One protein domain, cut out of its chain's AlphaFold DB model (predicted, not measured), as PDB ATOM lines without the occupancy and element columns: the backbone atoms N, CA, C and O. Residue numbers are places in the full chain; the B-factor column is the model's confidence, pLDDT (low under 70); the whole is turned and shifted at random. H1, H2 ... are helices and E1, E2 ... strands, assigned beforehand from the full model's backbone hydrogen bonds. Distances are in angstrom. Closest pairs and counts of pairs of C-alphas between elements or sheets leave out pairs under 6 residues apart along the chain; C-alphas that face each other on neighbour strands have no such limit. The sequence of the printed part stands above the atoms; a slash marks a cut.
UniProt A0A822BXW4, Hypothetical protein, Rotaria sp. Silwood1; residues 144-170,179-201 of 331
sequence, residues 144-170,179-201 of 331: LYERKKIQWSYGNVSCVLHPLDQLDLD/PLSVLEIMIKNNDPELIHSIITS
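AT A GLANCE: This is residues 144 to 170 and 179 to 201 of the 331 residues of the protein "Hypothetical protein" of Rotaria sp. Silwood1 (UniProt A0A822BXW4). This is an elongated, loosely built piece with a two-stranded hairpin, E1 and E2, reaching out to one end and two short helices, H1 and H2, toward the other. H1 lies at the far end from the turn of the hairpin, H2 lies between the two along the long axis, and residues 187 to 193, of which 187 to 189 belong to H1, stand free. The printed part has 50 residues with two named strands and then two named helices, in the order E1, E2, H1, H2; the sheet has the order E1, E2 and is antiparallel. The class is mixed, helices and strands, though the named elements hold only 24 of the 50 residues. The whole is loose, with a radius of gyration of the C-alphas of 13.1 A, and the C-alphas span 40 by 23 by 16 A.

HOW THE PARTS SIT: E1, residues 149 to 154, and E2, residues 157 to 161, form a hairpin with a tight link of 2 residues. They are antiparallel neighbours, with 162 degrees between their N-to-C directions. C-alphas 153 and 158, which face each other, are 4.1 A apart. N 149 and O 161 are within hydrogen-bond range at 2.8 A, and so are N 159 and O 152 at 2.9 A. H1, residues 182 to 189, and H2, residues 197 to 201, are close but not clearly touching: their closest C-alphas, those of Leu 183 and Ile 199, are 7.8 A apart. Their centres are 13.8 A apart. E1 is apart from both H1 and H2, and E2 is apart from H2. In H1 and H2 every O i to N i+4 pair is within hydrogen-bond range.

IN THESE COORDINATES: E1 begins at C-alpha 149, (124.774, 171.294, 226.701), and measures 14.8 A from first to last C-alpha. E2, from Val 157 to Leu 161, measures 13.2 A. H1 begins at C-alpha 182, (109.017, 170.911, 215.992), and measures 10.5 A to Asn 189. H2 is a helix of 5 residues and ends at C-alpha 201, (112.488, 160.190, 224.994).

THE WHOLE: The two C-alphas farthest apart, those of Gly 155 and Lys 188, are 40.4 A apart. Residues 171 to 178 are not printed, and C-alphas 170 and 179 are 9.6 A apart across this cut. The link from E2 to H1 runs across the cut; the link from H1 to H2, with 7 residues, is short. The mean pLDDT of the printed part is 86.1, and residue 170 is the one printed residue under 70.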
ATOM      1  N   LEU A 144     119.888 169.381 216.609       90.75
ATOM      2  CA  LEU A 144     119.544 168.936 217.964       90.75
ATOM      3  C   LEU A 144     120.769 168.507 218.774       90.75
ATOM      4  O   LEU A 144     120.842 168.766 219.980       90.75
ATOM      5  N   TYR A 145     121.733 167.863 218.118       89.62
ATOM      6  CA  TYR A 145     123.000 167.493 218.735       89.62
ATOM      7  C   TYR A 145     123.847 168.727 219.059       89.62
ATOM      8  O   TYR A 145     124.410 168.809 220.146       89.62
ATOM      9  N   GLU A 146     123.897 169.706 218.163       88.62
ATOM     10  CA  GLU A 146     124.669 170.941 218.322       88.62
ATOM     11  C   GLU A 146     124.111 171.859 219.427       88.62
ATOM     12  O   GLU A 146     124.854 172.586 220.085       88.62
ATOM     13  N   ARG A 147     122.797 171.822 219.682       87.38
ATOM     14  CA  ARG A 147     122.157 172.589 220.773       87.38
ATOM     15  C   ARG A 147     122.358 171.972 222.158       87.38
ATOM     16  O   ARG A 147     121.985 172.582 223.161       87.38
ATOM     17  N   LYS A 148     122.911 170.762 222.240       89.50
ATOM     18  CA  LYS A 148     123.061 170.049 223.508       89.50
ATOM     19  C   LYS A 148     124.107 170.725 224.397       89.50
ATOM     20  O   LYS A 148     125.184 171.109 223.946       89.50
ATOM     21  N   LYS A 149     123.833 170.798 225.696       89.25
ATOM     22  CA  LYS A 149     124.774 171.294 226.701       89.25
ATOM     23  C   LYS A 149     125.149 170.165 227.645       89.25
ATOM     24  O   LYS A 149     124.291 169.598 228.310       89.25
ATOM     25  N   ILE A 150     126.433 169.844 227.736       90.12
ATOM     26  CA  ILE A 150     126.911 168.847 228.699       90.12
ATOM     27  C   ILE A 150     126.894 169.497 230.086       90.12
ATOM     28  O   ILE A 150     127.560 170.510 230.302       90.12
ATOM     29  N   GLN A 151     126.098 168.951 231.008       92.88
ATOM     30  CA  GLN A 151     126.007 169.447 232.383       92.88
ATOM     31  C   GLN A 151     127.141 168.881 233.239       92.88
ATOM     32  O   GLN A 151     127.800 169.621 233.965       92.88
ATOM     33  N   TRP A 152     127.371 167.574 233.142       93.25
ATOM     34  CA  TRP A 152     128.496 166.891 233.770       93.25
ATOM     35  C   TRP A 152     128.845 165.625 232.986       93.25
ATOM     36  O   TRP A 152     128.000 165.045 232.299       93.25
ATOM     37  N   SER A 153     130.091 165.183 233.108       94.19
ATOM     38  CA  SER A 153     130.580 163.916 232.566       94.19
ATOM     39  C   SER A 153     131.398 163.194 233.631       94.19
ATOM     40  O   SER A 153     132.309 163.784 234.208       94.19
ATOM     41  N   TYR A 154     131.074 161.930 233.885       93.38
ATOM     42  CA  TYR A 154     131.797 161.052 234.795       93.38
ATOM     43  C   TYR A 154     132.208 159.784 234.044       93.38
ATOM     44  O   TYR A 154     131.378 158.920 233.749       93.38
ATOM     45  N   GLY A 155     133.494 159.688 233.694       93.56
ATOM     46  CA  GLY A 155     134.003 158.613 232.841       93.56
ATOM     47  C   GLY A 155     133.244 158.548 231.512       93.56
ATOM     48  O   GLY A 155     133.205 159.528 230.772       93.56
ATOM     49  N   ASN A 156     132.597 157.410 231.244       92.25
ATOM     50  CA  ASN A 156     131.837 157.169 230.009       92.25
ATOM     51  C   ASN A 156     130.370 157.631 230.080       92.25
ATOM     52  O   ASN A 156     129.645 157.515 229.093       92.25
ATOM     53  N   VAL A 157     129.904 158.127 231.230       92.25
ATOM     54  CA  VAL A 157     128.524 158.597 231.407       92.25
ATOM     55  C   VAL A 157     128.512 160.117 231.374       92.25
ATOM     56  O   VAL A 157     129.265 160.769 232.095       92.25
ATOM     57  N   SER A 158     127.636 160.701 230.559       92.62
ATOM     58  CA  SER A 158     127.431 162.149 230.526       92.62
ATOM     59  C   SER A 158     125.962 162.495 230.714       92.62
ATOM     60  O   SER A 158     125.076 161.849 230.155       92.62
ATOM     61  N   CYS A 159     125.705 163.525 231.517       91.88
ATOM     62  CA  CYS A 159     124.403 164.161 231.579       91.88
ATOM     63  C   CYS A 159     124.381 165.303 230.573       91.88
ATOM     64  O   CYS A 159     125.131 166.280 230.680       91.88
ATOM     65  N   VAL A 160     123.521 165.142 229.577       91.56
ATOM     66  CA  VAL A 160     123.344 166.086 228.486       91.56
ATOM     67  C   VAL A 160     121.993 166.765 228.656       91.56
ATOM     68  O   VAL A 160     120.956 166.110 228.742       91.56
ATOM     69  N   LEU A 161     122.017 168.089 228.707       90.75
ATOM     70  CA  LEU A 161     120.843 168.937 228.721       90.75
ATOM     71  C   LEU A 161     120.496 169.317 227.280       90.75
ATOM     72  O   LEU A 161     121.301 169.937 226.583       90.75
ATOM     73  N   HIS A 162     119.290 168.969 226.849       89.19
ATOM     74  CA  HIS A 162     118.733 169.427 225.581       89.19
ATOM     75  C   HIS A 162     117.757 170.567 225.862       89.19
ATOM     76  O   HIS A 162     116.832 170.373 226.657       89.19
ATOM     77  N   PRO A 163     117.963 171.755 225.274       86.88
ATOM     78  CA  PRO A 163     117.053 172.861 225.485       86.88
ATOM     79  C   PRO A 163     115.760 172.574 224.704       86.88
ATOM     80  O   PRO A 163     115.793 172.105 223.566       86.88
ATOM     81  N   LEU A 164     114.618 172.750 225.374       86.62
ATOM     82  CA  LEU A 164     113.294 172.413 224.833       86.62
ATOM     83  C   LEU A 164     112.654 173.575 224.064       86.62
ATOM     84  O   LEU A 164     111.546 173.436 223.553       86.62
ATOM     85  N   ASP A 165     113.361 174.699 223.952       80.19
ATOM     86  CA  ASP A 165     112.924 175.852 223.179       80.19
ATOM     87  C   ASP A 165     112.758 175.450 221.707       80.19
ATOM     88  O   ASP A 165     113.650 174.840 221.102       80.19
ATOM     89  N   GLN A 166     111.590 175.772 221.143       83.88
ATOM     90  CA  GLN A 166     111.135 175.406 219.788       83.88
ATOM     91  C   GLN A 166     110.835 173.911 219.575       83.88
ATOM     92  O   GLN A 166     110.122 173.568 218.634       83.88
ATOM     93  N   LEU A 167     111.346 173.016 220.427       86.06
ATOM     94  CA  LEU A 167     111.032 171.585 220.366       86.06
ATOM     95  C   LEU A 167     109.618 171.298 220.859       86.06
ATOM     96  O   LEU A 167     108.896 170.507 220.251       86.06
ATOM     97  N   ASP A 168     109.255 171.941 221.965       83.62
ATOM     98  CA  ASP A 168     107.990 171.750 222.654       83.62
ATOM     99  C   ASP A 168     107.180 173.054 222.726       83.62
ATOM    100  O   ASP A 168     107.649 174.124 222.329       83.62
ATOM    101  N   LEU A 169     105.929 172.951 223.167       71.75
ATOM    102  CA  LEU A 169     105.015 174.068 223.356       71.75
ATOM    103  C   LEU A 169     105.500 174.994 224.478       71.75
ATOM    104  O   LEU A 169     105.490 174.627 225.655       71.75
ATOM    105  N   ASP A 170     105.833 176.232 224.118       65.94
ATOM    106  CA  ASP A 170     106.017 177.315 225.080       65.94
ATOM    107  C   ASP A 170     104.643 177.876 225.484       65.94
ATOM    108  O   ASP A 170     104.107 178.782 224.843       65.94
ATOM    109  N   PRO A 179     104.364 180.548 216.675       73.94
ATOM    110  CA  PRO A 179     105.168 179.681 215.823       73.94
ATOM    111  C   PRO A 179     104.894 178.214 216.182       73.94
ATOM    112  O   PRO A 179     104.676 177.887 217.353       73.94
ATOM    113  N   LEU A 180     104.870 177.346 215.170       83.62
ATOM    114  CA  LEU A 180     104.669 175.907 215.351       83.62
ATOM    115  C   LEU A 180     105.913 175.284 215.998       83.62
ATOM    116  O   LEU A 180     107.040 175.574 215.592       83.62
ATOM    117  N   SER A 181     105.714 174.414 216.989       88.50
ATOM    118  CA  SER A 181     106.822 173.656 217.588       88.50
ATOM    119  C   SER A 181     107.243 172.503 216.672       88.50
ATOM    120  O   SER A 181     106.429 171.970 215.917       88.50
ATOM    121  N   VAL A 182     108.494 172.047 216.781       88.19
ATOM    122  CA  VAL A 182     109.017 170.911 215.992       88.19
ATOM    123  C   VAL A 182     108.123 169.674 216.126       88.19
ATOM    124  O   VAL A 182     107.810 169.040 215.123       88.19
ATOM    125  N   LEU A 183     107.650 169.364 217.340       87.81
ATOM    126  CA  LEU A 183     106.709 168.262 217.577       87.81
ATOM    127  C   LEU A 183     105.407 168.400 216.772       87.81
ATOM    128  O   LEU A 183     104.913 167.412 216.239       87.81
ATOM    129  N   GLU A 184     104.849 169.605 216.673       87.25
ATOM    130  CA  GLU A 184     103.595 169.841 215.948       87.25
ATOM    131  C   GLU A 184     103.787 169.723 214.441       87.25
ATOM    132  O   GLU A 184     102.945 169.139 213.763       87.25
ATOM    133  N   ILE A 185     104.909 170.233 213.931       88.12
ATOM    134  CA  ILE A 185     105.287 170.110 212.520       88.12
ATOM    135  C   ILE A 185     105.480 168.637 212.157       88.12
ATOM    136  O   ILE A 185     104.934 168.173 211.161       88.12
ATOM    137  N   MET A 186     106.172 167.869 213.002       87.25
ATOM    138  CA  MET A 186     106.354 166.432 212.784       87.25
ATOM    139  C   MET A 186     105.028 165.666 212.780       87.25
ATOM    140  O   MET A 186     104.841 164.782 211.950       87.25
ATOM    141  N   ILE A 187     104.094 166.009 213.674       85.69
ATOM    142  CA  ILE A 187     102.752 165.407 213.689       85.69
ATOM    143  C   ILE A 187     101.972 165.794 212.428       85.69
ATOM    144  O   ILE A 187     101.289 164.952 211.848       85.69
ATOM    145  N   LYS A 188     102.075 167.055 211.995       86.25
ATOM    146  CA  LYS A 188     101.404 167.570 210.796       86.25
ATOM    147  C   LYS A 188     101.901 166.878 209.524       86.25
ATOM    148  O   LYS A 188     101.078 166.518 208.688       86.25
ATOM    149  N   ASN A 189     103.214 166.703 209.390       84.31
ATOM    150  CA  ASN A 189     103.825 166.129 208.190       84.31
ATOM    151  C   ASN A 189     103.812 164.589 208.209       84.31
ATOM    152  O   ASN A 189     103.811 163.968 207.154       84.31
ATOM    153  N   ASN A 190     103.697 163.975 209.395       83.31
ATOM    154  CA  ASN A 190     103.630 162.524 209.594       83.31
ATOM    155  C   ASN A 190     104.839 161.761 209.005       83.31
ATOM    156  O   ASN A 190     104.703 160.645 208.503       83.31
ATOM    157  N   ASP A 191     106.030 162.358 209.094       77.31
ATOM    158  CA  ASP A 191     107.260 161.789 208.543       77.31
ATOM    159  C   ASP A 191     107.984 160.893 209.569       77.31
ATOM    160  O   ASP A 191     108.501 161.391 210.578       77.31
ATOM    161  N   PRO A 192     108.099 159.571 209.328       77.00
ATOM    162  CA  PRO A 192     108.745 158.651 210.266       77.00
ATOM    163  C   PRO A 192     110.271 158.821 210.327       77.00
ATOM    164  O   PRO A 192     110.896 158.450 211.320       77.00
ATOM    165  N   GLU A 193     110.889 159.402 209.294       78.06
ATOM    166  CA  GLU A 193     112.343 159.611 209.224       78.06
ATOM    167  C   GLU A 193     112.839 160.710 210.178       78.06
ATOM    168  O   GLU A 193     114.009 160.724 210.564       78.06
ATOM    169  N   LEU A 194     111.948 161.604 210.617       78.50
ATOM    170  CA  LEU A 194     112.264 162.689 211.550       78.50
ATOM    171  C   LEU A 194     112.321 162.226 213.018       78.50
ATOM    172  O   LEU A 194     112.655 163.018 213.906       78.50
ATOM    173  N   ILE A 195     112.001 160.958 213.307       79.00
ATOM    174  CA  ILE A 195     111.957 160.417 214.670       79.00
ATOM    175  C   ILE A 195     113.377 160.312 215.243       79.00
ATOM    176  O   ILE A 195     114.105 159.339 215.052       79.00
ATOM    177  N   HIS A 196     113.765 161.335 216.000       81.88
ATOM    178  CA  HIS A 196     115.034 161.385 216.715       81.88
ATOM    179  C   HIS A 196     114.907 160.830 218.147       81.88
ATOM    180  O   HIS A 196     113.880 161.005 218.804       81.88
ATOM    181  N   SER A 197     115.982 160.246 218.688       84.38
ATOM    182  CA  SER A 197     116.015 159.641 220.037       84.38
ATOM    183  C   SER A 197     115.635 160.601 221.175       84.38
ATOM    184  O   SER A 197     115.061 160.208 222.189       84.38
ATOM    185  N   ILE A 198     115.947 161.887 221.010       86.12
ATOM    186  CA  ILE A 198     115.568 162.945 221.961       86.12
ATOM    187  C   ILE A 198     114.047 163.132 221.969       86.12
ATOM    188  O   ILE A 198     113.450 163.286 223.030       86.12
ATOM    189  N   ILE A 199     113.427 163.103 220.788       87.25
ATOM    190  CA  ILE A 199     111.993 163.331 220.611       87.25
ATOM    191  C   ILE A 199     111.216 162.126 221.137       87.25
ATOM    192  O   ILE A 199     110.262 162.314 221.883       87.25
ATOM    193  N   THR A 200     111.673 160.898 220.864       86.88
ATOM    194  CA  THR A 200     111.071 159.691 221.455       86.88
ATOM    195  C   THR A 200     111.170 159.704 222.975       86.88
ATOM    196  O   THR A 200     110.167 159.504 223.648       86.88
ATOM    197  N   SER A 201     112.331 160.060 223.539       88.56
ATOM    198  CA  SER A 201     112.488 160.190 224.994       88.56
ATOM    199  C   SER A 201     111.570 161.263 225.597       88.56
ATOM    200  O   SER A 201     111.051 161.086 226.703       88.56
TER     201      SER A 201